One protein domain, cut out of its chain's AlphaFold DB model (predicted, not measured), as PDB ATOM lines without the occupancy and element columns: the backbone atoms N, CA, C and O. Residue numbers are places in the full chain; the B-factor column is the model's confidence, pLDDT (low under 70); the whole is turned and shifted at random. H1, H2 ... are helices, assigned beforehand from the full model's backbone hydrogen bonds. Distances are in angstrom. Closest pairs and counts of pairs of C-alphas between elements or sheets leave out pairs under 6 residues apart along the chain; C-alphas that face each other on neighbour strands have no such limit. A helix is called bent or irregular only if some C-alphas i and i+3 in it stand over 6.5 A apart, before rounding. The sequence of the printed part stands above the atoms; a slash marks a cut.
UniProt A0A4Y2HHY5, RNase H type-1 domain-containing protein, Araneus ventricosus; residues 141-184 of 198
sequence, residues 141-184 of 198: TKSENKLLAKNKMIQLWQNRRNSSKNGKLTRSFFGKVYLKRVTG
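Overview. This is residues 141 to 184 of the 198 residues of the protein "RNase H type-1 domain-containing protein" of Araneus ventricosus (UniProt A0A4Y2HHY5). One long straight helix, H1, makes most of the length of this model, and beyond its end the backbone turns a corner through a tight link into the short helix H2. After H2, residues 174 to 184, which hold no named element, fold back past the side of H1 and then turn away from it, like an open hook. The printed part has 44 residues with two named helices, H1 then H2, and no named strand; the class is all helix. The whole is loose, with a radius of gyration of the C-alphas of 12.7 A, and only just flat, with spans of 40 by 26 by 10 A.

Along the chain. The printed part begins at Thr 141, and H1 follows as residues 142 to 162, from C-alpha 142 at (153.560, 101.348, 73.976) to C-alpha 162 at (146.995, 95.827, 102.909), 30.2 A from first to last C-alpha. H2 is residues 168 to 173, 9.1 A long, and ends with C-alpha 173 at (145.527, 82.214, 101.309). The last printed C-alpha, that of Gly 184, is at (140.623, 77.030, 91.143).

Arrangement. H1 and H2 are apart, with no C-alpha of the one within 8 A of the other. The link between them has 5 residues and is tight. Residues 141 to 149, of which 142 to 149 belong to H1, stand free. Residues 163 to 170, of which 168 to 170 belong to H2, stand free too. In H1 and H2 every O i to N i+4 pair is within hydrogen-bond range, and neither helix is bent.

Size, cuts and confidence. The two C-alphas farthest apart are those of Thr 141 and Leu 169, 39.5 A. The printed part has no cut and no long link between named elements. The mean pLDDT of the printed part is 76.9, and residues 141 to 144 and 179 to 184 are under 70.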
ATOM      1  N   THR A 141     158.189 102.810  74.425       66.00
ATOM      2  CA  THR A 141     157.338 101.947  73.620       66.00
ATOM      3  C   THR A 141     155.966 101.815  74.284       66.00
ATOM      4  O   THR A 141     155.819 101.772  75.507       66.00
ATOM      5  N   LYS A 142     154.915 101.643  73.473       66.56
ATOM      6  CA  LYS A 142     153.560 101.348  73.976       66.56
ATOM      7  C   LYS A 142     153.543 100.147  74.936       66.56
ATOM      8  O   LYS A 142     152.720 100.090  75.849       66.56
ATOM      9  N   SER A 143     154.432  99.180  74.715       64.75
ATOM     10  CA  SER A 143     154.592  97.990  75.550       64.75
ATOM     11  C   SER A 143     155.145  98.323  76.936       64.75
ATOM     12  O   SER A 143     154.603  97.829  77.924       64.75
ATOM     13  N   GLU A 144     156.161  99.184  77.017       65.25
ATOM     14  CA  GLU A 144     156.734  99.667  78.281       65.25
ATOM     15  C   GLU A 144     155.714 100.484  79.068       65.25
ATOM     16  O   GLU A 144     155.472 100.188  80.236       65.25
ATOM     17  N   ASN A 145     154.993 101.391  78.409       72.62
ATOM     18  CA  ASN A 145     153.950 102.181  79.071       72.62
ATOM     19  C   ASN A 145     152.817 101.303  79.598       72.62
ATOM     20  O   ASN A 145     152.326 101.492  80.714       72.62
ATOM     21  N   LYS A 146     152.450 100.261  78.847       75.44
ATOM     22  CA  LYS A 146     151.490  99.257  79.311       75.44
ATOM     23  C   LYS A 146     152.025  98.456  80.502       75.44
ATOM     24  O   LYS A 146     151.245  98.130  81.397       75.44
ATOM     25  N   LEU A 147     153.312  98.112  80.522       77.19
ATOM     26  CA  LEU A 147     153.941  97.384  81.626       77.19
ATOM     27  C   LEU A 147     154.025  98.246  82.894       77.19
ATOM     28  O   LEU A 147     153.618  97.789  83.960       77.19
ATOM     29  N   LEU A 148     154.466  99.499  82.773       81.12
ATOM     30  CA  LEU A 148     154.526 100.468  83.869       81.12
ATOM     31  C   LEU A 148     153.143 100.711  84.475       81.12
ATOM     32  O   LEU A 148     152.974 100.598  85.690       81.12
ATOM     33  N   ALA A 149     152.134 100.956  83.635       82.44
ATOM     34  CA  ALA A 149     150.756 101.124  84.086       82.44
ATOM     35  C   ALA A 149     150.246  99.883  84.839       82.44
ATOM     36  O   ALA A 149     149.651 100.009  85.911       82.44
ATOM     37  N   LYS A 150     150.532  98.677  84.328       84.44
ATOM     38  CA  LYS A 150     150.184  97.414  85.000       84.44
ATOM     39  C   LYS A 150     150.866  97.273  86.360       84.44
ATOM     40  O   LYS A 150     150.194  96.938  87.331       84.44
ATOM     41  N   ASN A 151     152.166  97.545  86.442       86.25
ATOM     42  CA  ASN A 151     152.926  97.441  87.689       86.25
ATOM     43  C   ASN A 151     152.423  98.447  88.730       86.25
ATOM     44  O   ASN A 151     152.191  98.078  89.881       86.25
ATOM     45  N   LYS A 152     152.162  99.694  88.316       89.62
ATOM     46  CA  LYS A 152     151.588 100.731  89.183       89.62
ATOM     47  C   LYS A 152     150.202 100.335  89.690       89.62
ATOM     48  O   LYS A 152     149.918 100.478  90.875       89.62
ATOM     49  N   MET A 153     149.360  99.780  88.820       88.69
ATOM     50  CA  MET A 153     148.030  99.291  89.190       88.69
ATOM     51  C   MET A 153     148.098  98.156  90.224       88.69
ATOM     52  O   MET A 153     147.368  98.194  91.213       88.69
ATOM     53  N   ILE A 154     148.994  97.177  90.037       89.00
ATOM     54  CA  ILE A 154     149.221  96.081  90.997       89.00
ATOM     55  C   ILE A 154     149.651  96.627  92.360       89.00
ATOM     56  O   ILE A 154     149.088  96.232  93.379       89.00
ATOM     57  N   GLN A 155     150.615  97.551  92.379       89.94
ATOM     58  CA  GLN A 155     151.128  98.152  93.612       89.94
ATOM     59  C   GLN A 155     150.041  98.922  94.367       89.94
ATOM     60  O   GLN A 155     149.827  98.698  95.558       89.94
ATOM     61  N   LEU A 156     149.286  99.774  93.669       89.38
ATOM     62  CA  LEU A 156     148.174 100.515  94.268       89.38
ATOM     63  C   LEU A 156     147.094  99.577  94.818       89.38
ATOM     64  O   LEU A 156     146.579  99.807  95.915       89.38
ATOM     65  N   TRP A 157     146.768  98.501  94.095       86.88
ATOM     66  CA  TRP A 157     145.786  97.530  94.568       86.88
ATOM     67  C   TRP A 157     146.285  96.758  95.795       86.88
ATOM     68  O   TRP A 157     145.537  96.609  96.765       86.88
ATOM     69  N   GLN A 158     147.553  96.335  95.804       89.50
ATOM     70  CA  GLN A 158     148.163  95.685  96.961       89.50
ATOM     71  C   GLN A 158     148.159  96.608  98.185       89.50
ATOM     72  O   GLN A 158     147.748  96.177  99.261       89.50
ATOM     73  N   ASN A 159     148.532  97.880  98.022       89.31
ATOM     74  CA  ASN A 159     148.530  98.860  99.110       89.31
ATOM     75  C   ASN A 159     147.123  99.054  99.682       89.31
ATOM     76  O   ASN A 159     146.922  98.943 100.889       89.31
ATOM     77  N   ARG A 160     146.118  99.235  98.814       86.31
ATOM     78  CA  ARG A 160     144.714  99.347  99.236       86.31
ATOM     79  C   ARG A 160     144.240  98.106  99.994       86.31
ATOM     80  O   ARG A 160     143.507  98.219 100.974       86.31
ATOM     81  N   ARG A 161     144.649  96.919  99.543       81.44
ATOM     82  CA  ARG A 161     144.299  95.647 100.179       81.44
ATOM     83  C   ARG A 161     144.980  95.475 101.536       81.44
ATOM     84  O   ARG A 161     144.328  95.016 102.470       81.44
ATOM     85  N   ASN A 162     146.246  95.868 101.655       85.06
ATOM     86  CA  ASN A 162     146.995  95.827 102.909       85.06
ATOM     87  C   ASN A 162     146.354  96.734 103.968       85.06
ATOM     88  O   ASN A 162     146.146  96.288 105.095       85.06
ATOM     89  N   SER A 163     145.946  97.945 103.580       84.81
ATOM     90  CA  SER A 163     145.307  98.921 104.476       84.81
ATOM     91  C   SER A 163     143.834  98.628 104.792       84.81
ATOM     92  O   SER A 163     143.236  99.301 105.629       84.81
ATOM     93  N   SER A 164     143.213  97.643 104.135       82.00
ATOM     94  CA  SER A 164     141.809  97.296 104.373       82.00
ATOM     95  C   SER A 164     141.631  96.504 105.672       82.00
ATOM     96  O   SER A 164     142.409  95.597 105.975       82.00
ATOM     97  N   LYS A 165     140.551  96.780 106.413       79.88
ATOM     98  CA  LYS A 165     140.133  95.980 107.582       79.88
ATOM     99  C   LYS A 165     139.462  94.654 107.184       79.88
ATOM    100  O   LYS A 165     139.414  93.728 107.991       79.88
ATOM    101  N   ASN A 166     139.019  94.541 105.929       77.75
ATOM    102  CA  ASN A 166     138.272  93.401 105.395       77.75
ATOM    103  C   ASN A 166     139.187  92.396 104.667       77.75
ATOM    104  O   ASN A 166     140.333  92.696 104.321       77.75
ATOM    105  N   GLY A 167     138.688  91.178 104.424       71.69
ATOM    106  CA  GLY A 167     139.388  90.173 103.612       71.69
ATOM    107  C   GLY A 167     140.660  89.602 104.253       71.69
ATOM    108  O   GLY A 167     141.617  89.300 103.540       71.69
ATOM    109  N   LYS A 168     140.700  89.488 105.591       76.56
ATOM    110  CA  LYS A 168     141.818  88.868 106.330       76.56
ATOM    111  C   LYS A 168     142.014  87.397 105.946       76.56
ATOM    112  O   LYS A 168     143.130  87.011 105.626       76.56
ATOM    113  N   LEU A 169     140.923  86.627 105.879       75.62
ATOM    114  CA  LEU A 169     140.953  85.215 105.486       75.62
ATOM    115  C   LEU A 169     141.474  85.041 104.049       75.62
ATOM    116  O   LEU A 169     142.413  84.306 103.798       75.62
ATOM    117  N   THR A 170     140.963  85.803 103.083       73.94
ATOM    118  CA  THR A 170     141.472  85.736 101.700       73.94
ATOM    119  C   THR A 170     142.940  86.179 101.590       73.94
ATOM    120  O   THR A 170     143.646  85.756 100.678       73.94
ATOM    121  N   ARG A 171     143.424  87.042 102.496       78.62
ATOM    122  CA  ARG A 171     144.839  87.444 102.576       78.62
ATOM    123  C   ARG A 171     145.754  86.339 103.077       78.62
ATOM    124  O   ARG A 171     146.878  86.288 102.587       78.62
ATOM    125  N   SER A 172     145.297  85.476 103.986       77.56
ATOM    126  CA  SER A 172     146.116  84.351 104.451       77.56
ATOM    127  C   SER A 172     146.362  83.338 103.334       77.56
ATOM    128  O   SER A 172     147.472  82.835 103.218       77.56
ATOM    129  N   PHE A 173     145.373  83.106 102.464       77.75
ATOM    130  CA  PHE A 173     145.527  82.214 101.309       77.75
ATOM    131  C   PHE A 173     146.249  82.872 100.125       77.75
ATOM    132  O   PHE A 173     147.075  82.244  99.470       77.75
ATOM    133  N   PHE A 174     145.979  84.153  99.853       78.56
ATOM    134  CA  PHE A 174     146.565  84.880  98.723       78.56
ATOM    135  C   PHE A 174     147.222  86.172  99.205       78.56
ATOM    136  O   PHE A 174     146.614  87.244  99.172       78.56
ATOM    137  N   GLY A 175     148.468  86.090  99.675       73.31
ATOM    138  CA  GLY A 175     149.183  87.234 100.261       73.31
ATOM    139  C   GLY A 175     149.500  88.358  99.266       73.31
ATOM    140  O   GLY A 175     149.489  89.537  99.629       73.31
ATOM    141  N   LYS A 176     149.700  88.013  97.989       80.69
ATOM    142  CA  LYS A 176     150.027  88.958  96.916       80.69
ATOM    143  C   LYS A 176     148.925  89.043  95.863       80.69
ATOM    144  O   LYS A 176     148.245  88.072  95.550       80.69
ATOM    145  N   VAL A 177     148.776  90.239  95.324       80.81
ATOM    146  CA  VAL A 177     147.945  90.578  94.178       80.81
ATOM    147  C   VAL A 177     148.618  90.099  92.890       80.81
ATOM    148  O   VAL A 177     149.786  90.401  92.644       80.81
ATOM    149  N   TYR A 178     147.856  89.425  92.029       76.00
ATOM    150  CA  TYR A 178     148.303  88.993  90.704       76.00
ATOM    151  C   TYR A 178     147.285  89.387  89.626       76.00
ATOM    152  O   TYR A 178     146.087  89.461  89.885       76.00
ATOM    153  N   LEU A 179     147.766  89.621  88.398       67.81
ATOM    154  CA  LEU A 179     146.910  89.850  87.219       67.81
ATOM    155  C   LEU A 179     146.364  88.556  86.613       67.81
ATOM    156  O   LEU A 179     145.390  88.587  85.864       67.81
ATOM    157  N   LYS A 180     147.020  87.425  86.890       67.00
ATOM    158  CA  LYS A 180     146.510  86.114  86.503       67.00
ATOM    159  C   LYS A 180     145.336  85.781  87.416       67.00
ATOM    160  O   LYS A 180     145.469  85.848  88.636       67.00
ATOM    161  N   ARG A 181     144.200  85.425  86.816       55.88
ATOM    162  CA  ARG A 181     143.090  84.823  87.553       55.88
ATOM    163  C   ARG A 181     143.602  83.535  88.189       55.88
ATOM    164  O   ARG A 181     144.229  82.730  87.507       55.88
ATOM    165  N   VAL A 182     143.330  83.354  89.475       59.31
ATOM    166  CA  VAL A 182     143.423  82.032  90.088       59.31
ATOM    167  C   VAL A 182     142.214  81.261  89.570       59.31
ATOM    168  O   VAL A 182     141.086  81.541  89.969       59.31
ATOM    169  N   THR A 183     142.423  80.374  88.603       51.16
ATOM    170  CA  THR A 183     141.447  79.340  88.254       51.16
ATOM    171  C   THR A 183     141.628  78.227  89.273       51.16
ATOM    172  O   THR A 183     142.605  77.488  89.205       51.16
ATOM    173  N   GLY A 184     140.759  78.192  90.279       49.66
ATOM    174  CA  GLY A 184     140.623  77.030  91.143       49.66
ATOM    175  C   GLY A 184     139.466  76.197  90.620       49.66
ATOM    176  O   GLY A 184     138.355  76.719  90.528       49.66
TER     177      GLY A 184